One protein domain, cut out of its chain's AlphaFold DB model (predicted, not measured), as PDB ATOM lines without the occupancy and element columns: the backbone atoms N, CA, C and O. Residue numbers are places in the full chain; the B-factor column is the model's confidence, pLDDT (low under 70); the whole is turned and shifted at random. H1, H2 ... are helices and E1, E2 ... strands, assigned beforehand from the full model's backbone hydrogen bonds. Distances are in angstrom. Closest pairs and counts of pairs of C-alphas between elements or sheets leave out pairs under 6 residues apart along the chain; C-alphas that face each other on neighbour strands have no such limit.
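What this domain is: This is residues 112 to 138 and 221 to 387 of the 495 residues of the protein "PRESAN domain-containing protein" of Plasmodium fragile (UniProt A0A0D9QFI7). A small, strongly twisted sheet of three strands, E1, E2 and E3, sits at one end of a long up-and-down bundle of three helices, H4, H5 and H6, which makes most of the length. The short helix H3 packs on the bundle near its far end, and the short H1 and H2 lie off the bundle at the sheet's end. The printed part has 194 residues, with E1, H1, H2, H3, H4, H5, H6, E2 and E3 in that order; the sheet runs E1 - E2 - E3, antiparallel, and the class is mostly helix. The whole is an extended rod of 84 by 26 by 25 A, with a radius of gyration of the C-alphas of 26.0 A.

How they stand to each other: Look first at E2, residues 360 to 366, the inner strand. Its neighbour E1, residues 112 to 118, is antiparallel, with N 363 and O 115 2.9 A apart, within hydrogen-bond range. E2 and E3, residues 373 to 377, form an antiparallel hairpin, with N 364 and O 374 at 2.8 A. H5, residues 283 to 320, only grazes the sheet, with its residues 284 to 288. H4, residues 245 to 280, touches H5 at a shallow tilt of 6 degrees, opposite ways; the closest C-alphas, of Gln 278 and His 286, are 6.3 A apart. H6, residues 326 to 356, touches H5 opposite ways at 12 degrees, a shallow tilt, closest at the C-alphas of Cys 296 and Cys 351, 5.1 A. H4 and H6 touch, with C-alphas 263 and 344 closest at 5.9 A. With its residues 251 to 258 alone, H4 touches H3, residues 229 to 238; C-alphas 232 and 251 are closest at 6.3 A. H1, residues 124 to 128, and H2, residues 131 to 138, meet only through their link, and neither is on the sheet. Every O i to N i+4 pair is within hydrogen-bond range in H1, H3 and H6, against 3 of 4 in H2, 31 of 32 in H4 and 32 of 34 in H5.

Where its parts are: Find C-alpha 112 at (86.787, 155.484, 171.897), where E1 begins and runs 18.9 A; E2 spans 18.8 A. H4 begins at C-alpha 245 (69.023, 156.017, 102.186) and runs 53.5 A, H5 55.6 A and H6 44.3 A. E3 ends at C-alpha 377 (89.374, 154.236, 156.977).

The domain as a whole: The C-alphas farthest apart, of Glu 240 and Asn 368, are 84.5 A apart. Residues 139 to 220 are not printed, and C-alphas 138 and 221 are 56.0 A apart across the cut. Of the links printed whole, none is long. Mean pLDDT of the printed part is 84.2; look for values under 70 at residues 124 to 138 and 373 to 387, among others.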
ATOM      1  N   TYR A 112      86.100 154.927 173.061       60.69
ATOM      2  CA  TYR A 112      86.787 155.484 171.897       60.69
ATOM      3  C   TYR A 112      86.012 156.680 171.340       60.69
ATOM      4  O   TYR A 112      84.900 156.534 170.817       60.69
ATOM      5  N   LYS A 113      86.620 157.869 171.379       72.69
ATOM      6  CA  LYS A 113      86.057 159.065 170.747       72.69
ATOM      7  C   LYS A 113      86.424 159.077 169.263       72.69
ATOM      8  O   LYS A 113      87.592 159.162 168.886       72.69
ATOM      9  N   ARG A 114      85.407 158.984 168.407       73.12
ATOM     10  CA  ARG A 114      85.559 159.055 166.948       73.12
ATOM     11  C   ARG A 114      85.509 160.505 166.503       73.12
ATOM     12  O   ARG A 114      84.547 161.209 166.813       73.12
ATOM     13  N   GLN A 115      86.515 160.936 165.752       75.38
ATOM     14  CA  GLN A 115      86.536 162.262 165.154       75.38
ATOM     15  C   GLN A 115      86.817 162.144 163.657       75.38
ATOM     16  O   GLN A 115      87.806 161.550 163.234       75.38
ATOM     17  N   TYR A 116      85.925 162.709 162.846       75.38
ATOM     18  CA  TYR A 116      86.141 162.827 161.408       75.38
ATOM     19  C   TYR A 116      86.978 164.070 161.150       75.38
ATOM     20  O   TYR A 116      86.578 165.177 161.514       75.38
ATOM     21  N   VAL A 117      88.142 163.877 160.539       72.94
ATOM     22  CA  VAL A 117      89.066 164.962 160.215       72.94
ATOM     23  C   VAL A 117      89.295 164.934 158.701       72.94
ATOM     24  O   VAL A 117      89.594 163.863 158.160       72.94
ATOM     25  N   PRO A 118      89.123 166.062 157.983       72.19
ATOM     26  CA  PRO A 118      89.522 166.142 156.580       72.19
ATOM     27  C   PRO A 118      91.007 165.789 156.443       72.19
ATOM     28  O   PRO A 118      91.804 166.228 157.271       72.19
ATOM     29  N   VAL A 119      91.384 165.023 155.412       66.69
ATOM     30  CA  VAL A 119      92.788 164.620 155.163       66.69
ATOM     31  C   VAL A 119      93.737 165.819 155.237       66.69
ATOM     32  O   VAL A 119      94.753 165.755 155.924       66.69
ATOM     33  N   ASP A 120      93.352 166.936 154.623       67.88
ATOM     34  CA  ASP A 120      94.163 168.156 154.534       67.88
ATOM     35  C   ASP A 120      94.348 168.862 155.888       67.88
ATOM     36  O   ASP A 120      95.191 169.741 156.042       67.88
ATOM     37  N   SER A 121      93.543 168.493 156.889       75.38
ATOM     38  CA  SER A 121      93.626 169.006 158.260       75.38
ATOM     39  C   SER A 121      94.486 168.123 159.170       75.38
ATOM     40  O   SER A 121      94.710 168.486 160.325       75.38
ATOM     41  N   ILE A 122      94.953 166.964 158.688       70.62
ATOM     42  CA  ILE A 122      95.824 166.073 159.455       70.62
ATOM     43  C   ILE A 122      97.246 166.650 159.432       70.62
ATOM     44  O   ILE A 122      97.834 166.780 158.360       70.62
ATOM     45  N   PRO A 123      97.842 166.969 160.593       72.12
ATOM     46  CA  PRO A 123      99.189 167.515 160.644       72.12
ATOM     47  C   PRO A 123     100.229 166.637 159.928       72.12
ATOM     48  O   PRO A 123     100.302 165.430 160.158       72.12
ATOM     49  N   ASP A 124     101.122 167.264 159.158       61.78
ATOM     50  CA  ASP A 124     102.212 166.618 158.401       61.78
ATOM     51  C   ASP A 124     103.052 165.619 159.212       61.78
ATOM     52  O   ASP A 124     103.574 164.641 158.676       61.78
ATOM     53  N   HIS A 125     103.227 165.867 160.512       65.69
ATOM     54  CA  HIS A 125     103.986 164.975 161.386       65.69
ATOM     55  C   HIS A 125     103.253 163.651 161.638       65.69
ATOM     56  O   HIS A 125     103.909 162.616 161.696       65.69
ATOM     57  N   ILE A 126     101.917 163.669 161.707       65.12
ATOM     58  CA  ILE A 126     101.089 162.464 161.798       65.12
ATOM     59  C   ILE A 126     101.226 161.675 160.494       65.12
ATOM     60  O   ILE A 126     101.544 160.493 160.539       65.12
ATOM     61  N   ILE A 127     101.127 162.337 159.333       62.12
ATOM     62  CA  ILE A 127     101.315 161.714 158.009       62.12
ATOM     63  C   ILE A 127     102.720 161.094 157.871       62.12
ATOM     64  O   ILE A 127     102.867 159.956 157.423       62.12
ATOM     65  N   LYS A 128     103.775 161.797 158.309       59.50
ATOM     66  CA  LYS A 128     105.163 161.292 158.286       59.50
ATOM     67  C   LYS A 128     105.375 160.054 159.154       59.50
ATOM     68  O   LYS A 128     106.224 159.235 158.807       59.50
ATOM     69  N   CYS A 129     104.620 159.888 160.236       55.97
ATOM     70  CA  CYS A 129     104.702 158.702 161.088       55.97
ATOM     71  C   CYS A 129     104.149 157.433 160.422       55.97
ATOM     72  O   CYS A 129     104.455 156.334 160.882       55.97
ATOM     73  N   PHE A 130     103.442 157.562 159.294       55.19
ATOM     74  CA  PHE A 130     102.969 156.429 158.497       55.19
ATOM     75  C   PHE A 130     103.898 156.035 157.344       55.19
ATOM     76  O   PHE A 130     103.816 154.897 156.893       55.19
ATOM     77  N   LYS A 131     104.850 156.885 156.929       49.25
ATOM     78  CA  LYS A 131     105.867 156.515 155.918       49.25
ATOM     79  C   LYS A 131     106.659 155.234 156.255       49.25
ATOM     80  O   LYS A 131     106.833 154.408 155.369       49.25
ATOM     81  N   PRO A 132     107.079 154.976 157.511       47.72
ATOM     82  CA  PRO A 132     107.768 153.727 157.864       47.72
ATOM     83  C   PRO A 132     106.894 152.475 157.692       47.72
ATOM     84  O   PRO A 132     107.407 151.385 157.450       47.72
ATOM     85  N   TYR A 133     105.569 152.612 157.799       46.38
ATOM     86  CA  TYR A 133     104.629 151.518 157.545       46.38
ATOM     87  C   TYR A 133     104.559 151.145 156.055       46.38
ATOM     88  O   TYR A 133     104.257 149.995 155.726       46.38
ATOM     89  N   GLU A 134     104.873 152.086 155.158       45.41
ATOM     90  CA  GLU A 134     104.919 151.877 153.705       45.41
ATOM     91  C   GLU A 134     106.070 150.930 153.321       45.41
ATOM     92  O   GLU A 134     105.861 149.992 152.545       45.41
ATOM     93  N   ASP A 135     107.234 151.075 153.962       43.16
ATOM     94  CA  ASP A 135     108.390 150.182 153.784       43.16
ATOM     95  C   ASP A 135     108.142 148.786 154.390       43.16
ATOM     96  O   ASP A 135     108.543 147.756 153.838       43.16
ATOM     97  N   ILE A 136     107.407 148.727 155.504       39.50
ATOM     98  CA  ILE A 136     107.083 147.481 156.208       39.50
ATOM     99  C   ILE A 136     106.015 146.660 155.455       39.50
ATOM    100  O   ILE A 136     106.127 145.437 155.366       39.50
ATOM    101  N   SER A 137     105.017 147.303 154.837       41.62
ATOM    102  CA  SER A 137     104.036 146.661 153.939       41.62
ATOM    103  C   SER A 137     104.707 145.973 152.739       41.62
ATOM    104  O   SER A 137     104.317 144.872 152.335       41.62
ATOM    105  N   HIS A 138     105.774 146.584 152.215       43.41
ATOM    106  CA  HIS A 138     106.601 145.991 151.167       43.41
ATOM    107  C   HIS A 138     107.433 144.799 151.672       43.41
ATOM    108  O   HIS A 138     107.586 143.821 150.938       43.41
ATOM    109  N   THR A 221      82.300 150.968 100.835       55.25
ATOM    110  CA  THR A 221      83.213 152.121 100.703       55.25
ATOM    111  C   THR A 221      82.627 153.422 101.258       55.25
ATOM    112  O   THR A 221      83.370 154.286 101.718       55.25
ATOM    113  N   CYS A 222      81.294 153.550 101.305       57.22
ATOM    114  CA  CYS A 222      80.614 154.675 101.946       57.22
ATOM    115  C   CYS A 222      80.859 154.776 103.464       57.22
ATOM    116  O   CYS A 222      80.602 155.833 104.032       57.22
ATOM    117  N   PHE A 223      81.360 153.729 104.129       62.09
ATOM    118  CA  PHE A 223      81.677 153.730 105.564       62.09
ATOM    119  C   PHE A 223      83.179 153.862 105.871       62.09
ATOM    120  O   PHE A 223      83.548 154.007 107.043       62.09
ATOM    121  N   ASP A 224      84.036 153.817 104.849       64.06
ATOM    122  CA  ASP A 224      85.491 153.778 105.025       64.06
ATOM    123  C   ASP A 224      86.101 155.171 105.217       64.06
ATOM    124  O   ASP A 224      87.040 155.330 106.003       64.06
ATOM    125  N   GLU A 225      85.548 156.196 104.561       76.56
ATOM    126  CA  GLU A 225      85.983 157.577 104.770       76.56
ATOM    127  C   GLU A 225      85.550 158.051 106.162       76.56
ATOM    128  O   GLU A 225      84.390 157.920 106.559       76.56
ATOM    129  N   ARG A 226      86.499 158.573 106.941       86.25
ATOM    130  CA  ARG A 226      86.198 159.222 108.217       86.25
ATOM    131  C   ARG A 226      85.815 160.663 107.957       86.25
ATOM    132  O   ARG A 226      86.620 161.405 107.410       86.25
ATOM    133  N   LEU A 227      84.621 161.034 108.401       93.81
ATOM    134  CA  LEU A 227      84.121 162.397 108.286       93.81
ATOM    135  C   LEU A 227      84.154 163.074 109.652       93.81
ATOM    136  O   LEU A 227      83.638 162.533 110.635       93.81
ATOM    137  N   THR A 228      84.743 164.264 109.710       94.88
ATOM    138  CA  THR A 228      84.634 165.134 110.881       94.88
ATOM    139  C   THR A 228      83.216 165.700 110.986       94.88
ATOM    140  O   THR A 228      82.427 165.622 110.046       94.88
ATOM    141  N   ASP A 229      82.863 166.302 112.124       96.00
ATOM    142  CA  ASP A 229      81.551 166.954 112.258       96.00
ATOM    143  C   ASP A 229      81.362 168.087 111.244       96.00
ATOM    144  O   ASP A 229      80.246 168.297 110.774       96.00
ATOM    145  N   TYR A 230      82.452 168.776 110.891       96.62
ATOM    146  CA  TYR A 230      82.462 169.788 109.842       96.62
ATOM    147  C   TYR A 230      82.126 169.163 108.483       96.62
ATOM    148  O   TYR A 230      81.187 169.616 107.839       96.62
ATOM    149  N   ASP A 231      82.808 168.076 108.106       96.38
ATOM    150  CA  ASP A 231      82.566 167.402 106.823       96.38
ATOM    151  C   ASP A 231      81.143 166.832 106.742       96.38
ATOM    152  O   ASP A 231      80.517 166.863 105.687       96.38
ATOM    153  N   ILE A 232      80.602 166.319 107.856       96.00
ATOM    154  CA  ILE A 232      79.214 165.841 107.910       96.00
ATOM    155  C   ILE A 232      78.239 166.998 107.671       96.00
ATOM    156  O   ILE A 232      77.291 166.831 106.911       96.00
ATOM    157  N   ASN A 233      78.457 168.155 108.304       96.62
ATOM    158  CA  ASN A 233      77.587 169.320 108.125       96.62
ATOM    159  C   ASN A 233      77.688 169.885 106.703       96.62
ATOM    160  O   ASN A 233      76.670 170.189 106.097       96.62
ATOM    161  N   GLU A 234      78.895 169.950 106.140       96.50
ATOM    162  CA  GLU A 234      79.097 170.371 104.753       96.50
ATOM    163  C   GLU A 234      78.389 169.420 103.773       96.50
ATOM    164  O   GLU A 234      77.714 169.873 102.852       96.50
ATOM    165  N   LYS A 235      78.468 168.100 103.996       94.94
ATOM    166  CA  LYS A 235      77.735 167.124 103.173       94.94
ATOM    167  C   LYS A 235      76.220 167.242 103.330       94.94
ATOM    168  O   LYS A 235      75.517 167.065 102.345       94.94
ATOM    169  N   LEU A 236      75.717 167.559 104.523       94.56
ATOM    170  CA  LEU A 236      74.290 167.811 104.754       94.56
ATOM    171  C   LEU A 236      73.771 169.018 103.965       94.56
ATOM    172  O   LEU A 236      72.677 168.950 103.417       94.56
ATOM    173  N   GLU A 237      74.554 170.095 103.877       94.75
ATOM    174  CA  GLU A 237      74.196 171.292 103.099       94.75
ATOM    175  C   GLU A 237      74.177 171.032 101.584       94.75
ATOM    176  O   GLU A 237      73.477 171.720 100.841       94.75
ATOM    177  N   GLN A 238      74.963 170.057 101.120       93.75
ATOM    178  CA  GLN A 238      75.118 169.716  99.702       93.75
ATOM    179  C   GLN A 238      74.173 168.607  99.227       93.75
ATOM    180  O   GLN A 238      74.134 168.322  98.029       93.75
ATOM    181  N   ILE A 239      73.456 167.957 100.143       92.25
ATOM    182  CA  ILE A 239      72.663 166.775  99.826       92.25
ATOM    183  C   ILE A 239      71.380 167.164  99.067       92.25
ATOM    184  O   ILE A 239      70.809 168.237  99.276       92.25
ATOM    185  N   GLU A 240      70.930 166.296  98.161       87.69
ATOM    186  CA  GLU A 240      69.690 166.503  97.399       87.69
ATOM    187  C   GLU A 240      68.461 166.566  98.327       87.69
ATOM    188  O   GLU A 240      68.528 166.150  99.478       87.69
ATOM    189  N   GLU A 241      67.318 167.076  97.859       85.38
ATOM    190  CA  GLU A 241      66.100 167.173  98.690       85.38
ATOM    191  C   GLU A 241      65.575 165.789  99.133       85.38
ATOM    192  O   GLU A 241      65.098 165.634 100.263       85.38
ATOM    193  N   GLU A 242      65.745 164.778  98.271       87.75
ATOM    194  CA  GLU A 242      65.384 163.372  98.498       87.75
ATOM    195  C   GLU A 242      66.614 162.454  98.341       87.75
ATOM    196  O   GLU A 242      66.786 161.783  97.318       87.75
ATOM    197  N   PRO A 243      67.510 162.421  99.337       87.44
ATOM    198  CA  PRO A 243      68.767 161.701  99.236       87.44
ATOM    199  C   PRO A 243      68.589 160.188  99.361       87.44
ATOM    200  O   PRO A 243      67.673 159.671 100.008       87.44
ATOM    201  N   HIS A 244      69.530 159.440  98.788       89.69
ATOM    202  CA  HIS A 244      69.534 157.987  98.907       89.69
ATOM    203  C   HIS A 244      69.746 157.540 100.361       89.69
ATOM    204  O   HIS A 244      70.659 157.994 101.052       89.69
ATOM    205  N   THR A 245      68.967 156.549 100.811       88.88
ATOM    206  CA  THR A 245      69.023 156.017 102.186       88.88
ATOM    207  C   THR A 245      70.437 155.601 102.606       88.88
ATOM    208  O   THR A 245      70.817 155.768 103.761       88.88
ATOM    209  N   CYS A 246      71.249 155.070 101.687       88.62
ATOM    210  CA  CYS A 246      72.617 154.648 101.992       88.62
ATOM    211  C   CYS A 246      73.551 155.814 102.359       88.62
ATOM    212  O   CYS A 246      74.419 155.640 103.215       88.62
ATOM    213  N   GLU A 247      73.363 156.989 101.756       90.94
ATOM    214  CA  GLU A 247      74.142 158.194 102.045       90.94
ATOM    215  C   GLU A 247      73.794 158.731 103.434       90.94
ATOM    216  O   GLU A 247      74.678 158.927 104.272       90.94
ATOM    217  N   LEU A 248      72.495 158.819 103.733       93.44
ATOM    218  CA  LEU A 248      71.987 159.186 105.052       93.44
ATOM    219  C   LEU A 248      72.496 158.248 106.157       93.44
ATOM    220  O   LEU A 248      72.992 158.694 107.194       93.44
ATOM    221  N   LEU A 249      72.423 156.933 105.939       92.56
ATOM    222  CA  LEU A 249      72.917 155.949 106.905       92.56
ATOM    223  C   LEU A 249      74.433 156.057 107.124       92.56
ATOM    224  O   LEU A 249      74.897 155.841 108.248       92.56
ATOM    225  N   SER A 250      75.201 156.419 106.091       92.69
ATOM    226  CA  SER A 250      76.632 156.697 106.242       92.69
ATOM    227  C   SER A 250      76.870 157.914 107.138       92.69
ATOM    228  O   SER A 250      77.580 157.794 108.140       92.69
ATOM    229  N   LEU A 251      76.218 159.050 106.861       95.38
ATOM    230  CA  LEU A 251      76.354 160.272 107.666       95.38
ATOM    231  C   LEU A 251      75.953 160.045 109.131       95.38
ATOM    232  O   LEU A 251      76.668 160.461 110.047       95.38
ATOM    233  N   TYR A 252      74.861 159.310 109.363       96.06
ATOM    234  CA  TYR A 252      74.431 158.915 110.703       96.06
ATOM    235  C   TYR A 252      75.509 158.107 111.433       96.06
ATOM    236  O   TYR A 252      75.861 158.401 112.578       96.06
ATOM    237  N   TRP A 253      76.082 157.103 110.764       94.94
ATOM    238  CA  TRP A 253      77.095 156.253 111.376       94.94
ATOM    239  C   TRP A 253      78.399 156.999 111.662       94.94
ATOM    240  O   TRP A 253      79.007 156.783 112.713       94.94
ATOM    241  N   GLN A 254      78.814 157.909 110.778       95.31
ATOM    242  CA  GLN A 254      79.965 158.782 111.024       95.31
ATOM    243  C   GLN A 254      79.710 159.692 112.230       95.31
ATOM    244  O   GLN A 254      80.538 159.742 113.140       95.31
ATOM    245  N   SER A 255      78.523 160.300 112.327       96.50
ATOM    246  CA  SER A 255      78.159 161.111 113.492       96.50
ATOM    247  C   SER A 255      78.168 160.297 114.788       96.50
ATOM    248  O   SER A 255      78.704 160.751 115.796       96.50
ATOM    249  N   HIS A 256      77.624 159.077 114.783       96.19
ATOM    250  CA  HIS A 256      77.685 158.181 115.941       96.19
ATOM    251  C   HIS A 256      79.128 157.884 116.362       96.19
ATOM    252  O   HIS A 256      79.445 157.910 117.553       96.19
ATOM    253  N   ARG A 257      80.019 157.610 115.402       94.00
ATOM    254  CA  ARG A 257      81.436 157.357 115.690       94.00
ATOM    255  C   ARG A 257      82.111 158.576 116.315       94.00
ATOM    256  O   ARG A 257      82.851 158.386 117.282       94.00
ATOM    257  N   ASN A 258      81.832 159.779 115.816       96.12
ATOM    258  CA  ASN A 258      82.387 161.025 116.351       96.12
ATOM    259  C   ASN A 258      81.928 161.258 117.794       96.12
ATOM    260  O   ASN A 258      82.763 161.435 118.684       96.12
ATOM    261  N   GLU A 259      80.624 161.152 118.062       97.44
ATOM    262  CA  GLU A 259      80.075 161.335 119.411       97.44
ATOM    263  C   GLU A 259      80.573 160.273 120.400       97.44
ATOM    264  O   GLU A 259      81.020 160.589 121.507       97.44
ATOM    265  N   LYS A 260      80.618 159.005 119.978       96.25
ATOM    266  CA  LYS A 260      81.220 157.932 120.778       96.25
ATOM    267  C   LYS A 260      82.697 158.208 121.066       96.25
ATOM    268  O   LYS A 260      83.165 157.934 122.170       96.25
ATOM    269  N   GLY A 261      83.432 158.751 120.095       95.25
ATOM    270  CA  GLY A 261      84.816 159.188 120.263       95.25
ATOM    271  C   GLY A 261      84.957 160.237 121.366       95.25
ATOM    272  O   GLY A 261      85.743 160.039 122.293       95.25
ATOM    273  N   LYS A 262      84.139 161.298 121.329       96.19
ATOM    274  CA  LYS A 262      84.102 162.352 122.362       96.19
ATOM    275  C   LYS A 262      83.791 161.783 123.749       96.19
ATOM    276  O   LYS A 262      84.481 162.102 124.718       96.19
ATOM    277  N   TYR A 263      82.817 160.881 123.843       96.81
ATOM    278  CA  TYR A 263      82.459 160.227 125.102       96.81
ATOM    279  C   TYR A 263      83.601 159.365 125.674       96.81
ATOM    280  O   TYR A 263      83.861 159.358 126.880       96.81
ATOM    281  N   LEU A 264      84.349 158.660 124.822       95.50
ATOM    282  CA  LEU A 264      85.527 157.898 125.255       95.50
ATOM    283  C   LEU A 264      86.685 158.812 125.681       95.50
ATOM    284  O   LEU A 264      87.401 158.488 126.634       95.50
ATOM    285  N   SER A 265      86.846 159.968 125.036       96.12
ATOM    286  CA  SER A 265      87.795 161.002 125.463       96.12
ATOM    287  C   SER A 265      87.462 161.548 126.854       96.12
ATOM    288  O   SER A 265      88.375 161.735 127.660       96.12
ATOM    289  N   LEU A 266      86.176 161.707 127.197       96.69
ATOM    290  CA  LEU A 266      85.755 162.047 128.562       96.69
ATOM    291  C   LEU A 266      86.240 161.000 129.576       96.69
ATOM    292  O   LEU A 266      86.849 161.362 130.582       96.69
ATOM    293  N   LYS A 267      86.034 159.701 129.310       96.81
ATOM    294  CA  LYS A 267      86.517 158.622 130.195       96.81
ATOM    295  C   LYS A 267      88.030 158.727 130.431       96.81
ATOM    296  O   LYS A 267      88.481 158.594 131.571       96.81
ATOM    297  N   LYS A 268      88.811 158.987 129.375       96.75
ATOM    298  CA  LYS A 268      90.268 159.191 129.470       96.75
ATOM    299  C   LYS A 268      90.617 160.407 130.332       96.75
ATOM    300  O   LYS A 268      91.460 160.290 131.216       96.75
ATOM    301  N   SER A 269      89.942 161.536 130.117       97.25
ATOM    302  CA  SER A 269      90.133 162.766 130.899       97.25
ATOM    303  C   SER A 269      89.837 162.555 132.390       97.25
ATOM    304  O   SER A 269      90.650 162.915 133.240       97.25
ATOM    305  N   LEU A 270      88.729 161.886 132.725       96.25
ATOM    306  CA  LEU A 270      88.371 161.572 134.112       96.25
ATOM    307  C   LEU A 270      89.400 160.641 134.776       96.25
ATOM    308  O   LEU A 270      89.788 160.869 135.921       96.25
ATOM    309  N   LYS A 271      89.886 159.624 134.050       95.75
ATOM    310  CA  LYS A 271      90.950 158.722 134.525       95.75
ATOM    311  C   LYS A 271      92.247 159.488 134.787       95.75
ATOM    312  O   LYS A 271      92.898 159.255 135.799       95.75
ATOM    313  N   GLN A 272      92.607 160.424 133.910       95.56
ATOM    314  CA  GLN A 272      93.784 161.274 134.080       95.56
ATOM    315  C   GLN A 272      93.666 162.165 135.326       95.56
ATOM    316  O   GLN A 272      94.590 162.198 136.137       95.56
ATOM    317  N   LYS A 273      92.506 162.799 135.538       92.94
ATOM    318  CA  LYS A 273      92.233 163.611 136.735       92.94
ATOM    319  C   LYS A 273      92.322 162.790 138.027       92.94
ATOM    320  O   LYS A 273      92.875 163.248 139.022       92.94
ATOM    321  N   LEU A 274      91.836 161.547 138.008       93.62
ATOM    322  CA  LEU A 274      92.000 160.615 139.126       93.62
ATOM    323  C   LEU A 274      93.482 160.304 139.400       93.62
ATOM    324  O   LEU A 274      93.901 160.291 140.555       93.62
ATOM    325  N   LEU A 275      94.278 160.053 138.354       92.06
ATOM    326  CA  LEU A 275      95.715 159.781 138.490       92.06
ATOM    327  C   LEU A 275      96.483 160.986 139.049       92.06
ATOM    328  O   LEU A 275      97.462 160.800 139.766       92.06
ATOM    329  N   GLU A 276      96.059 162.209 138.735       91.81
ATOM    330  CA  GLU A 276      96.616 163.436 139.316       91.81
ATOM    331  C   GLU A 276      96.325 163.517 140.816       91.81
ATOM    332  O   GLU A 276      97.262 163.645 141.602       91.81
ATOM    333  N   LEU A 277      95.077 163.278 141.230       88.31
ATOM    334  CA  LEU A 277      94.714 163.203 142.650       88.31
ATOM    335  C   LEU A 277      95.463 162.084 143.389       88.31
ATOM    336  O   LEU A 277      95.858 162.248 144.540       88.31
ATOM    337  N   GLN A 278      95.714 160.946 142.738       88.19
ATOM    338  CA  GLN A 278      96.489 159.853 143.336       88.19
ATOM    339  C   GLN A 278      97.952 160.224 143.616       88.19
ATOM    340  O   GLN A 278      98.540 159.649 144.533       88.19
ATOM    341  N   LYS A 279      98.546 161.149 142.850       89.12
ATOM    342  CA  LYS A 279      99.934 161.600 143.061       89.12
ATOM    343  C   LYS A 279     100.079 162.492 144.291       89.12
ATOM    344  O   LYS A 279     101.153 162.515 144.884       89.12
ATOM    345  N   GLU A 280      99.025 163.214 144.655       83.94
ATOM    346  CA  GLU A 280      99.023 164.154 145.782       83.94
ATOM    347  C   GLU A 280      98.677 163.477 147.115       83.94
ATOM    348  O   GLU A 280      98.981 164.009 148.179       83.94
ATOM    349  N   GLN A 281      98.071 162.285 147.073       81.25
ATOM    350  CA  GLN A 281      97.514 161.633 148.254       81.25
ATOM    351  C   GLN A 281      98.303 160.411 148.746       81.25
ATOM    352  O   GLN A 281      99.047 159.762 148.012       81.25
ATOM    353  N   THR A 282      98.114 160.082 150.029       78.19
ATOM    354  CA  THR A 282      98.758 158.941 150.706       78.19
ATOM    355  C   THR A 282      98.275 157.579 150.180       78.19
ATOM    356  O   THR A 282      97.199 157.469 149.589       78.19
ATOM    357  N   ILE A 283      99.020 156.500 150.458       71.75
ATOM    358  CA  ILE A 283      98.660 155.127 150.044       71.75
ATOM    359  C   ILE A 283      97.283 154.696 150.581       71.75
ATOM    360  O   ILE A 283      96.529 154.021 149.876       71.75
ATOM    361  N   ALA A 284      96.919 155.098 151.806       64.31
ATOM    362  CA  ALA A 284      95.607 154.793 152.390       64.31
ATOM    363  C   ALA A 284      94.457 155.379 151.550       64.31
ATOM    364  O   ALA A 284      93.391 154.773 151.422       64.31
ATOM    365  N   THR A 285      94.708 156.509 150.894       79.88
ATOM    366  CA  THR A 285      93.760 157.163 150.006       79.88
ATOM    367  C   THR A 285      93.577 156.430 148.672       79.88
ATOM    368  O   THR A 285      92.494 156.451 148.085       79.88
ATOM    369  N   HIS A 286      94.588 155.709 148.181       86.06
ATOM    370  CA  HIS A 286      94.497 155.028 146.880       86.06
ATOM    371  C   HIS A 286      93.349 154.016 146.833       86.06
ATOM    372  O   HIS A 286      92.675 153.889 145.812       86.06
ATOM    373  N   ALA A 287      93.083 153.316 147.938       86.81
ATOM    374  CA  ALA A 287      91.964 152.379 148.025       86.81
ATOM    375  C   ALA A 287      90.600 153.079 147.883       86.81
ATOM    376  O   ALA A 287      89.704 152.546 147.225       86.81
ATOM    377  N   ILE A 288      90.460 154.275 148.463       88.75
ATOM    378  CA  ILE A 288      89.243 155.094 148.400       88.75
ATOM    379  C   ILE A 288      89.045 155.619 146.975       88.75
ATOM    380  O   ILE A 288      87.989 155.389 146.388       88.75
ATOM    381  N   LEU A 289      90.092 156.191 146.374       91.12
ATOM    382  CA  LEU A 289      90.073 156.691 144.993       91.12
ATOM    383  C   LEU A 289      89.751 155.580 143.982       91.12
ATOM    384  O   LEU A 289      88.968 155.778 143.057       91.12
ATOM    385  N   ASN A 290      90.287 154.372 144.174       92.12
ATOM    386  CA  ASN A 290      89.957 153.223 143.324       92.12
ATOM    387  C   ASN A 290      88.487 152.792 143.459       92.12
ATOM    388  O   ASN A 290      87.875 152.356 142.482       92.12
ATOM    389  N   LYS A 291      87.907 152.900 144.661       93.50
ATOM    390  CA  LYS A 291      86.484 152.620 144.891       93.50
ATOM    391  C   LYS A 291      85.603 153.669 144.204       93.50
ATOM    392  O   LYS A 291      84.655 153.277 143.528       93.50
ATOM    393  N   GLN A 292      85.946 154.950 144.332       94.88
ATOM    394  CA  GLN A 292      85.283 156.060 143.638       94.88
ATOM    395  C   GLN A 292      85.360 155.880 142.115       94.88
ATOM    396  O   GLN A 292      84.339 155.908 141.435       94.88
ATOM    397  N   TRP A 293      86.538 155.552 141.576       96.81
ATOM    398  CA  TRP A 293      86.696 155.276 140.146       96.81
ATOM    399  C   TRP A 293      85.806 154.138 139.654       96.81
ATOM    400  O   TRP A 293      85.210 154.237 138.586       96.81
ATOM    401  N   LYS A 294      85.669 153.063 140.436       97.06
ATOM    402  CA  LYS A 294      84.788 151.947 140.075       97.06
ATOM    403  C   LYS A 294      83.318 152.379 139.978       97.06
ATOM    404  O   LYS A 294      82.596 151.865 139.127       97.06
ATOM    405  N   GLN A 295      82.878 153.311 140.827       97.62
ATOM    406  CA  GLN A 295      81.535 153.895 140.737       97.62
ATOM    407  C   GLN A 295      81.394 154.752 139.470       97.62
ATOM    408  O   GLN A 295      80.434 154.566 138.724       97.62
ATOM    409  N   CYS A 296      82.383 155.598 139.168       97.94
ATOM    410  CA  CYS A 296      82.427 156.376 137.925       97.94
ATOM    411  C   CYS A 296      82.396 155.479 136.679       97.94
ATOM    412  O   CYS A 296      81.627 155.711 135.752       97.94
ATOM    413  N   GLU A 297      83.190 154.408 136.657       97.44
ATOM    414  CA  GLU A 297      83.224 153.450 135.549       97.44
ATOM    415  C   GLU A 297      81.866 152.762 135.354       97.44
ATOM    416  O   GLU A 297      81.427 152.569 134.220       97.44
ATOM    417  N   GLN A 298      81.165 152.440 136.445       98.12
ATOM    418  CA  GLN A 298      79.812 151.896 136.377       98.12
ATOM    419  C   GLN A 298      78.822 152.900 135.767       98.12
ATOM    420  O   GLN A 298      78.036 152.509 134.905       98.12
ATOM    421  N   ILE A 299      78.885 154.179 136.152       97.75
ATOM    422  CA  ILE A 299      78.060 155.251 135.565       97.75
ATOM    423  C   ILE A 299      78.340 155.380 134.066       97.75
ATOM    424  O   ILE A 299      77.415 155.323 133.255       97.75
ATOM    425  N   ILE A 300      79.619 155.478 133.690       97.62
ATOM    426  CA  ILE A 300      80.049 155.635 132.297       97.62
ATOM    427  C   ILE A 300      79.555 154.469 131.436       97.62
ATOM    428  O   ILE A 300      79.023 154.700 130.348       97.62
ATOM    429  N   ASN A 301      79.713 153.233 131.916       97.06
ATOM    430  CA  ASN A 301      79.310 152.033 131.183       97.06
ATOM    431  C   ASN A 301      77.787 151.916 131.068       97.06
ATOM    432  O   ASN A 301      77.289 151.645 129.980       97.06
ATOM    433  N   ASN A 302      77.046 152.172 132.150       97.44
ATOM    434  CA  ASN A 302      75.581 152.138 132.125       97.44
ATOM    435  C   ASN A 302      75.013 153.162 131.136       97.44
ATOM    436  O   ASN A 302      74.111 152.847 130.361       97.44
ATOM    437  N   ASN A 303      75.559 154.379 131.140       96.88
ATOM    438  CA  ASN A 303      75.171 155.431 130.208       96.88
ATOM    439  C   ASN A 303      75.502 155.054 128.758       96.88
ATOM    440  O   ASN A 303      74.674 155.258 127.877       96.88
ATOM    441  N   LEU A 304      76.666 154.439 128.510       95.19
ATOM    442  CA  LEU A 304      77.041 153.968 127.175       95.19
ATOM    443  C   LEU A 304      76.107 152.859 126.670       95.19
ATOM    444  O   LEU A 304      75.752 152.863 125.495       95.19
ATOM    445  N   THR A 305      75.692 151.932 127.537       95.75
ATOM    446  CA  THR A 305      74.723 150.882 127.193       95.75
ATOM    447  C   THR A 305      73.368 151.478 126.819       95.75
ATOM    448  O   THR A 305      72.868 151.183 125.738       95.75
ATOM    449  N   LYS A 306      72.818 152.377 127.645       95.94
ATOM    450  CA  LYS A 306      71.543 153.056 127.345       95.94
ATOM    451  C   LYS A 306      71.615 153.872 126.056       95.94
ATOM    452  O   LYS A 306      70.688 153.865 125.254       95.94
ATOM    453  N   GLN A 307      72.735 154.556 125.834       96.50
ATOM    454  CA  GLN A 307      72.929 155.321 124.608       96.50
ATOM    455  C   GLN A 307      73.051 154.406 123.386       96.50
ATOM    456  O   GLN A 307      72.576 154.760 122.314       96.50
ATOM    457  N   HIS A 308      73.644 153.220 123.532       94.81
ATOM    458  CA  HIS A 308      73.695 152.234 122.457       94.81
ATOM    459  C   HIS A 308      72.301 151.728 122.067       94.81
ATOM    460  O   HIS A 308      72.021 151.630 120.876       94.81
ATOM    461  N   GLU A 309      71.424 151.477 123.042       95.25
ATOM    462  CA  GLU A 309      70.016 151.131 122.793       95.25
ATOM    463  C   GLU A 309      69.313 152.249 122.011       95.25
ATOM    464  O   GLU A 309      68.738 151.993 120.955       95.25
ATOM    465  N   HIS A 310      69.472 153.507 122.438       95.62
ATOM    466  CA  HIS A 310      68.920 154.656 121.718       95.62
ATOM    467  C   HIS A 310      69.463 154.781 120.280       95.62
ATOM    468  O   HIS A 310      68.693 154.989 119.344       95.62
ATOM    469  N   VAL A 311      70.777 154.603 120.080       94.81
ATOM    470  CA  VAL A 311      71.416 154.596 118.749       94.81
ATOM    471  C   VAL A 311      70.802 153.509 117.859       94.81
ATOM    472  O   VAL A 311      70.584 153.739 116.667       94.81
ATOM    473  N   SER A 312      70.544 152.324 118.413       94.69
ATOM    474  CA  SER A 312      69.911 151.221 117.693       94.69
ATOM    475  C   SER A 312      68.463 151.533 117.325       94.69
ATOM    476  O   SER A 312      68.084 151.312 116.178       94.69
ATOM    477  N   ASP A 313      67.677 152.097 118.240       96.44
ATOM    478  CA  ASP A 313      66.277 152.458 117.986       96.44
ATOM    479  C   ASP A 313      66.143 153.514 116.882       96.44
ATOM    480  O   ASP A 313      65.337 153.363 115.956       96.44
ATOM    481  N   VAL A 314      66.978 154.558 116.930       95.62
ATOM    482  CA  VAL A 314      67.037 155.588 115.882       95.62
ATOM    483  C   VAL A 314      67.432 154.955 114.549       95.62
ATOM    484  O   VAL A 314      66.753 155.166 113.546       95.62
ATOM    485  N   PHE A 315      68.456 154.097 114.539       95.00
ATOM    486  CA  PHE A 315      68.890 153.401 113.327       95.00
ATOM    487  C   PHE A 315      67.779 152.542 112.707       95.00
ATOM    488  O   PHE A 315      67.545 152.612 111.501       95.00
ATOM    489  N   TYR A 316      67.062 151.747 113.506       93.94
ATOM    490  CA  TYR A 316      65.973 150.918 112.986       93.94
ATOM    491  C   TYR A 316      64.810 151.754 112.454       93.94
ATOM    492  O   TYR A 316      64.232 151.395 111.428       93.94
ATOM    493  N   THR A 317      64.513 152.884 113.096       93.69
ATOM    494  CA  THR A 317      63.515 153.844 112.605       93.69
ATOM    495  C   THR A 317      63.930 154.417 111.247       93.69
ATOM    496  O   THR A 317      63.107 154.508 110.339       93.69
ATOM    497  N   MET A 318      65.220 154.719 111.072       92.06
ATOM    498  CA  MET A 318      65.781 155.205 109.807       92.06
ATOM    499  C   MET A 318      65.686 154.179 108.682       92.06
ATOM    500  O   MET A 318      65.266 154.516 107.581       92.06
ATOM    501  N   VAL A 319      66.021 152.920 108.968       91.75
ATOM    502  CA  VAL A 319      65.962 151.825 107.985       91.75
ATOM    503  C   VAL A 319      64.522 151.444 107.618       91.75
ATOM    504  O   VAL A 319      64.286 150.952 106.518       91.75
ATOM    505  N   ALA A 320      63.560 151.631 108.524       93.62
ATOM    506  CA  ALA A 320      62.163 151.266 108.286       93.62
ATOM    507  C   ALA A 320      61.411 152.249 107.374       93.62
ATOM    508  O   ALA A 320      60.413 151.861 106.766       93.62
ATOM    509  N   LYS A 321      61.859 153.506 107.287       94.12
ATOM    510  CA  LYS A 321      61.216 154.531 106.461       94.12
ATOM    511  C   LYS A 321      61.785 154.495 105.040       94.12
ATOM    512  O   LYS A 321      62.997 154.520 104.856       94.12
ATOM    513  N   GLU A 322      60.893 154.439 104.052       89.56
ATOM    514  CA  GLU A 322      61.246 154.301 102.632       89.56
ATOM    515  C   GLU A 322      61.920 155.565 102.080       89.56
ATOM    516  O   GLU A 322      63.002 155.478 101.505       89.56
ATOM    517  N   ASN A 323      61.325 156.733 102.341       91.19
ATOM    518  CA  ASN A 323      61.811 158.022 101.858       91.19
ATOM    519  C   ASN A 323      62.083 158.968 103.031       91.19
ATOM    520  O   ASN A 323      61.264 159.100 103.947       91.19
ATOM    521  N   TRP A 324      63.225 159.642 102.982       91.81
ATOM    522  CA  TRP A 324      63.639 160.652 103.947       91.81
ATOM    523  C   TRP A 324      63.811 161.977 103.226       91.81
ATOM    524  O   TRP A 324      64.506 162.024 102.217       91.81
ATOM    525  N   SER A 325      63.226 163.043 103.765       94.25
ATOM    526  CA  SER A 325      63.646 164.388 103.375       94.25
ATOM    527  C   SER A 325      64.916 164.776 104.129       94.25
ATOM    528  O   SER A 325      65.131 164.369 105.280       94.25
ATOM    529  N   THR A 326      65.732 165.618 103.506       92.94
ATOM    530  CA  THR A 326      66.955 166.160 104.117       92.94
ATOM    531  C   THR A 326      66.683 166.857 105.445       92.94
ATOM    532  O   THR A 326      67.374 166.593 106.427       92.94
ATOM    533  N   HIS A 327      65.616 167.656 105.525       94.62
ATOM    534  CA  HIS A 327      65.237 168.339 106.762       94.62
ATOM    535  C   HIS A 327      64.898 167.346 107.890       94.62
ATOM    536  O   HIS A 327      65.326 167.528 109.035       94.62
ATOM    537  N   GLU A 328      64.114 166.300 107.614       95.38
ATOM    538  CA  GLU A 328      63.771 165.308 108.640       95.38
ATOM    539  C   GLU A 328      65.013 164.576 109.154       95.38
ATOM    540  O   GLU A 328      65.149 164.371 110.362       95.38
ATOM    541  N   PHE A 329      65.928 164.211 108.251       95.75
ATOM    542  CA  PHE A 329      67.185 163.573 108.623       95.75
ATOM    543  C   PHE A 329      68.080 164.504 109.449       95.75
ATOM    544  O   PHE A 329      68.603 164.087 110.481       95.75
ATOM    545  N   GLU A 330      68.224 165.766 109.038       96.00
ATOM    546  CA  GLU A 330      69.008 166.770 109.759       96.00
ATOM    547  C   GLU A 330      68.498 166.939 111.194       96.00
ATOM    548  O   GLU A 330      69.282 166.925 112.146       96.00
ATOM    549  N   LYS A 331      67.171 166.997 111.365       96.81
ATOM    550  CA  LYS A 331      66.538 167.066 112.683       96.81
ATOM    551  C   LYS A 331      66.880 165.846 113.541       96.81
ATOM    552  O   LYS A 331      67.271 166.009 114.694       96.81
ATOM    553  N   ILE A 332      66.791 164.637 112.982       96.31
ATOM    554  CA  ILE A 332      67.175 163.406 113.690       96.31
ATOM    555  C   ILE A 332      68.648 163.440 114.084       96.31
ATOM    556  O   ILE A 332      68.985 163.071 115.208       96.31
ATOM    557  N   LEU A 333      69.532 163.878 113.187       96.44
ATOM    558  CA  LEU A 333      70.962 163.927 113.463       96.44
ATOM    559  C   LEU A 333      71.295 164.949 114.557       96.44
ATOM    560  O   LEU A 333      72.149 164.687 115.407       96.44
ATOM    561  N   TYR A 334      70.612 166.093 114.557       97.44
ATOM    562  CA  TYR A 334      70.739 167.109 115.596       97.44
ATOM    563  C   TYR A 334      70.283 166.574 116.956       97.44
ATOM    564  O   TYR A 334      71.056 166.606 117.915       97.44
ATOM    565  N   ASP A 335      69.072 166.011 117.023       97.19
ATOM    566  CA  ASP A 335      68.525 165.423 118.247       97.19
ATOM    567  C   ASP A 335      69.445 164.305 118.764       97.19
ATOM    568  O   ASP A 335      69.799 164.264 119.944       97.19
ATOM    569  N   PHE A 336      69.934 163.448 117.865       96.69
ATOM    570  CA  PHE A 336      70.897 162.395 118.170       96.69
ATOM    571  C   PHE A 336      72.182 162.942 118.811       96.69
ATOM    572  O   PHE A 336      72.595 162.463 119.871       96.69
ATOM    573  N   ARG A 337      72.816 163.955 118.211       97.69
ATOM    574  CA  ARG A 337      74.034 164.583 118.759       97.69
ATOM    575  C   ARG A 337      73.771 165.236 120.114       97.69
ATOM    576  O   ARG A 337      74.587 165.115 121.029       97.69
ATOM    577  N   GLU A 338      72.618 165.873 120.275       97.94
ATOM    578  CA  GLU A 338      72.238 166.510 121.533       97.94
ATOM    579  C   GLU A 338      72.034 165.475 122.655       97.94
ATOM    580  O   GLU A 338      72.488 165.702 123.778       97.94
ATOM    581  N   THR A 339      71.468 164.292 122.371       97.75
ATOM    582  CA  THR A 339      71.385 163.217 123.383       97.75
ATOM    583  C   THR A 339      72.768 162.750 123.847       97.75
ATOM    584  O   THR A 339      72.994 162.596 125.050       97.75
ATOM    585  N   TRP A 340      73.732 162.598 122.932       98.00
ATOM    586  CA  TRP A 340      75.114 162.253 123.284       98.00
ATOM    587  C   TRP A 340      75.766 163.317 124.156       98.00
ATOM    588  O   TRP A 340      76.401 162.988 125.161       98.00
ATOM    589  N   LYS A 341      75.582 164.592 123.813       97.75
ATOM    590  CA  LYS A 341      76.081 165.717 124.604       97.75
ATOM    591  C   LYS A 341      75.498 165.708 126.018       97.75
ATOM    592  O   LYS A 341      76.259 165.786 126.978       97.75
ATOM    593  N   GLN A 342      74.185 165.525 126.159       97.75
ATOM    594  CA  GLN A 342      73.520 165.435 127.464       97.75
ATOM    595  C   GLN A 342      74.061 164.278 128.309       97.75
ATOM    596  O   GLN A 342      74.384 164.468 129.483       97.75
ATOM    597  N   VAL A 343      74.205 163.089 127.717       97.12
ATOM    598  CA  VAL A 343      74.765 161.915 128.403       97.12
ATOM    599  C   VAL A 343      76.227 162.145 128.796       97.12
ATOM    600  O   VAL A 343      76.629 161.772 129.898       97.12
ATOM    601  N   THR A 344      77.008 162.804 127.938       97.62
ATOM    602  CA  THR A 344      78.410 163.161 128.201       97.62
ATOM    603  C   THR A 344      78.523 164.129 129.375       97.62
ATOM    604  O   THR A 344      79.256 163.850 130.322       97.62
ATOM    605  N   THR A 345      77.775 165.236 129.360       97.94
ATOM    606  CA  THR A 345      77.773 166.232 130.442       97.94
ATOM    607  C   THR A 345      77.320 165.611 131.757       97.94
ATOM    608  O   THR A 345      78.015 165.732 132.759       97.94
ATOM    609  N   LYS A 346      76.223 164.846 131.741       97.69
ATOM    610  CA  LYS A 346      75.719 164.160 132.934       97.69
ATOM    611  C   LYS A 346      76.752 163.198 133.527       97.69
ATOM    612  O   LYS A 346      76.984 163.218 134.733       97.69
ATOM    613  N   ALA A 347      77.385 162.369 132.693       98.06
ATOM    614  CA  ALA A 347      78.424 161.449 133.149       98.06
ATOM    615  C   ALA A 347      79.630 162.202 133.731       98.06
ATOM    616  O   ALA A 347      80.183 161.773 134.743       98.06
ATOM    617  N   ALA A 348      80.027 163.319 133.113       98.06
ATOM    618  CA  ALA A 348      81.112 164.156 133.605       98.06
ATOM    619  C   ALA A 348      80.789 164.738 134.987       98.06
ATOM    620  O   ALA A 348      81.594 164.577 135.902       98.06
ATOM    621  N   ASP A 349      79.612 165.342 135.153       97.88
ATOM    622  CA  ASP A 349      79.188 165.981 136.401       97.88
ATOM    623  C   ASP A 349      79.087 164.969 137.550       97.88
ATOM    624  O   ASP A 349      79.660 165.184 138.621       97.88
ATOM    625  N   GLU A 350      78.436 163.823 137.316       98.06
ATOM    626  CA  GLU A 350      78.318 162.752 138.315       98.06
ATOM    627  C   GLU A 350      79.694 162.193 138.709       98.06
ATOM    628  O   GLU A 350      79.987 162.026 139.894       98.06
ATOM    629  N   CYS A 351      80.579 161.946 137.736       97.88
ATOM    630  CA  CYS A 351      81.917 161.434 138.027       97.88
ATOM    631  C   CYS A 351      82.797 162.469 138.737       97.88
ATOM    632  O   CYS A 351      83.570 162.104 139.622       97.88
ATOM    633  N   ILE A 352      82.704 163.750 138.370       96.12
ATOM    634  CA  ILE A 352      83.445 164.829 139.032       96.12
ATOM    635  C   ILE A 352      82.971 164.990 140.475       96.12
ATOM    636  O   ILE A 352      83.816 165.172 141.347       96.12
ATOM    637  N   ALA A 353      81.666 164.878 140.739       96.50
ATOM    638  CA  ALA A 353      81.133 164.908 142.096       96.50
ATOM    639  C   ALA A 353      81.699 163.757 142.943       96.50
ATOM    640  O   ALA A 353      82.247 164.014 144.008       96.50
ATOM    641  N   ILE A 354      81.672 162.520 142.431       95.69
ATOM    642  CA  ILE A 354      82.207 161.335 143.130       95.69
ATOM    643  C   ILE A 354      83.712 161.459 143.394       95.69
ATOM    644  O   ILE A 354      84.183 161.128 144.478       95.69
ATOM    645  N   ILE A 355      84.480 161.921 142.405       93.00
ATOM    646  CA  ILE A 355      85.935 162.087 142.529       93.00
ATOM    647  C   ILE A 355      86.282 163.263 143.458       93.00
ATOM    648  O   ILE A 355      87.307 163.227 144.134       93.00
ATOM    649  N   GLY A 356      85.448 164.304 143.482       89.81
ATOM    650  CA  GLY A 356      85.623 165.496 144.309       89.81
ATOM    651  C   GLY A 356      85.126 165.353 145.748       89.81
ATOM    652  O   GLY A 356      85.339 166.274 146.537       89.81
ATOM    653  N   GLU A 357      84.472 164.243 146.110       89.56
ATOM    654  CA  GLU A 357      84.033 164.005 147.485       89.56
ATOM    655  C   GLU A 357      85.235 164.040 148.443       89.56
ATOM    656  O   GLU A 357      86.192 163.273 148.263       89.56
ATOM    657  N   PRO A 358      85.206 164.912 149.471       83.50
ATOM    658  CA  PRO A 358      86.316 165.053 150.391       83.50
ATOM    659  C   PRO A 358      86.530 163.744 151.136       83.50
ATOM    660  O   PRO A 358      85.616 163.156 151.721       83.50
ATOM    661  N   ILE A 359      87.779 163.302 151.148       81.50
ATOM    662  CA  ILE A 359      88.148 162.049 151.781       81.50
ATOM    663  C   ILE A 359      88.173 162.291 153.285       81.50
ATOM    664  O   ILE A 359      89.026 162.999 153.817       81.50
ATOM    665  N   SER A 360      87.174 161.745 153.972       74.88
ATOM    666  CA  SER A 360      87.055 161.837 155.424       74.88
ATOM    667  C   SER A 360      87.783 160.649 156.044       74.88
ATOM    668  O   SER A 360      87.380 159.499 155.855       74.88
ATOM    669  N   LEU A 361      88.858 160.916 156.784       76.00
ATOM    670  CA  LEU A 361      89.520 159.895 157.588       76.00
ATOM    671  C   LEU A 361      88.899 159.905 158.986       76.00
ATOM    672  O   LEU A 361      88.776 160.953 159.623       76.00
ATOM    673  N   GLU A 362      88.469 158.732 159.453       77.81
ATOM    674  CA  GLU A 362      88.020 158.563 160.831       77.81
ATOM    675  C   GLU A 362      89.272 158.365 161.687       77.81
ATOM    676  O   GLU A 362      89.937 157.326 161.644       77.81
ATOM    677  N   VAL A 363      89.634 159.399 162.441       77.00
ATOM    678  CA  VAL A 363      90.716 159.310 163.416       77.00
ATOM    679  C   VAL A 363      90.088 158.852 164.728       77.00
ATOM    680  O   VAL A 363      89.172 159.485 165.259       77.00
ATOM    681  N   ILE A 364      90.540 157.702 165.212       79.50
ATOM    682  CA  ILE A 364      90.141 157.137 166.493       79.50
ATOM    683  C   ILE A 364      91.237 157.481 167.491       79.50
ATOM    684  O   ILE A 364      92.390 157.069 167.332       79.50
ATOM    685  N   TYR A 365      90.853 158.237 168.512       78.12
ATOM    686  CA  TYR A 365      91.692 158.500 169.668       78.12
ATOM    687  C   TYR A 365      91.300 157.528 170.775       78.12
ATOM    688  O   TYR A 365      90.110 157.362 171.062       78.12
ATOM    689  N   ASP A 366      92.298 156.892 171.380       78.00
ATOM    690  CA  ASP A 366      92.124 156.297 172.697       78.00
ATOM    691  C   ASP A 366      92.075 157.439 173.722       78.00
ATOM    692  O   ASP A 366      92.983 158.269 173.795       78.00
ATOM    693  N   GLU A 367      90.976 157.534 174.469       80.12
ATOM    694  CA  GLU A 367      90.784 158.589 175.468       80.12
ATOM    695  C   GLU A 367      91.738 158.424 176.663       80.12
ATOM    696  O   GLU A 367      92.090 159.410 177.313       80.12
ATOM    697  N   ASN A 368      92.216 157.199 176.908       83.62
ATOM    698  CA  ASN A 368      93.128 156.885 178.005       83.62
ATOM    699  C   ASN A 368      94.607 157.036 177.619       83.62
ATOM    700  O   ASN A 368      95.446 157.225 178.501       83.62
ATOM    701  N   ASP A 369      94.936 156.987 176.323       79.12
ATOM    702  CA  ASP A 369      96.292 157.216 175.821       79.12
ATOM    703  C   ASP A 369      96.279 158.046 174.521       79.12
ATOM    704  O   ASP A 369      96.167 157.493 173.421       79.12
ATOM    705  N   PRO A 370      96.474 159.379 174.596       71.50
ATOM    706  CA  PRO A 370      96.498 160.242 173.416       71.50
ATOM    707  C   PRO A 370      97.667 159.939 172.462       71.50
ATOM    708  O   PRO A 370      97.719 160.498 171.363       71.50
ATOM    709  N   HIS A 371      98.609 159.071 172.849       75.81
ATOM    710  CA  HIS A 371      99.674 158.591 171.975       75.81
ATOM    711  C   HIS A 371      99.267 157.369 171.135       75.81
ATOM    712  O   HIS A 371      99.963 157.047 170.169       75.81
ATOM    713  N   VAL A 372      98.140 156.712 171.424       72.06
ATOM    714  CA  VAL A 372      97.595 155.627 170.595       72.06
ATOM    715  C   VAL A 372      96.642 156.225 169.562       72.06
ATOM    716  O   VAL A 372      95.438 156.360 169.768       72.06
ATOM    717  N   LEU A 373      97.208 156.603 168.414       69.44
ATOM    718  CA  LEU A 373      96.437 157.088 167.273       69.44
ATOM    719  C   LEU A 373      96.060 155.908 166.367       69.44
ATOM    720  O   LEU A 373      96.898 155.364 165.643       69.44
ATOM    721  N   GLY A 374      94.789 155.512 166.395       69.00
ATOM    722  CA  GLY A 374      94.227 154.561 165.441       69.00
ATOM    723  C   GLY A 374      93.611 155.314 164.271       69.00
ATOM    724  O   GLY A 374      92.639 156.037 164.445       69.00
ATOM    725  N   MET A 375      94.126 155.148 163.056       64.19
ATOM    726  CA  MET A 375      93.428 155.658 161.874       64.19
ATOM    727  C   MET A 375      92.534 154.556 161.313       64.19
ATOM    728  O   MET A 375      93.011 153.482 160.932       64.19
ATOM    729  N   ARG A 376      91.226 154.813 161.265       65.88
ATOM    730  CA  ARG A 376      90.270 153.936 160.601       65.88
ATOM    731  C   ARG A 376      89.850 154.600 159.304       65.88
ATOM    732  O   ARG A 376      89.284 155.686 159.271       65.88
ATOM    733  N   VAL A 377      90.107 153.923 158.200       58.97
ATOM    734  CA  VAL A 377      89.374 154.236 156.977       58.97
ATOM    735  C   VAL A 377      88.050 153.487 157.107       58.97
ATOM    736  O   VAL A 377      88.084 152.299 157.436       58.97
ATOM    737  N   PRO A 378      86.877 154.101 156.886       50.75
ATOM    738  CA  PRO A 378      85.615 153.366 156.892       50.75
ATOM    739  C   PRO A 378      85.704 152.118 155.984       50.75
ATOM    740  O   PRO A 378      85.833 152.224 154.766       50.75
ATOM    741  N   GLY A 379      85.705 150.919 156.584       55.25
ATOM    742  CA  GLY A 379      85.900 149.631 155.892       55.25
ATOM    743  C   GLY A 379      87.310 149.006 155.955       55.25
ATOM    744  O   GLY A 379      87.473 147.868 155.523       55.25
ATOM    745  N   PHE A 380      88.305 149.683 156.531       53.19
ATOM    746  CA  PHE A 380      89.654 149.169 156.802       53.19
ATOM    747  C   PHE A 380      90.050 149.486 158.251       53.19
ATOM    748  O   PHE A 380      90.177 150.645 158.642       53.19
ATOM    749  N   THR A 381      90.260 148.448 159.061       47.88
ATOM    750  CA  THR A 381      90.792 148.612 160.422       47.88
ATOM    751  C   THR A 381      92.291 148.348 160.365       47.88
ATOM    752  O   THR A 381      92.698 147.209 160.142       47.88
ATOM    753  N   VAL A 382      93.105 149.392 160.514       54.81
ATOM    754  CA  VAL A 382      94.543 149.230 160.753       54.81
ATOM    755  C   VAL A 382      94.711 149.013 162.260       54.81
ATOM    756  O   VAL A 382      94.204 149.831 163.027       54.81
ATOM    757  N   PRO A 383      95.339 147.914 162.717       52.47
ATOM    758  CA  PRO A 383      95.600 147.713 164.141       52.47
ATOM    759  C   PRO A 383      96.444 148.873 164.681       52.47
ATOM    760  O   PRO A 383      97.487 149.185 164.106       52.47
ATOM    761  N   GLY A 384      95.997 149.512 165.764       50.94
ATOM    762  CA  GLY A 384      96.778 150.551 166.435       50.94
ATOM    763  C   GLY A 384      98.100 149.970 166.935       50.94
ATOM    764  O   GLY A 384      98.104 148.950 167.625       50.94
ATOM    765  N   MET A 385      99.227 150.582 166.564       49.94
ATOM    766  CA  MET A 385     100.520 150.260 167.168       49.94
ATOM    767  C   MET A 385     100.799 151.244 168.308       49.94
ATOM    768  O   MET A 385     100.681 152.451 168.095       49.94
ATOM    769  N   PRO A 386     101.211 150.761 169.491       53.81
ATOM    770  CA  PRO A 386     101.583 151.633 170.594       53.81
ATOM    771  C   PRO A 386     102.828 152.448 170.225       53.81
ATOM    772  O   PRO A 386     103.842 151.897 169.792       53.81
ATOM    773  N   TYR A 387     102.776 153.760 170.455       47.78
ATOM    774  CA  TYR A 387     103.837 154.729 170.131       47.78
ATOM    775  C   TYR A 387     105.139 154.561 170.949       47.78
ATOM    776  O   TYR A 387     106.046 155.391 170.869       47.78
TER     777      TYR A 387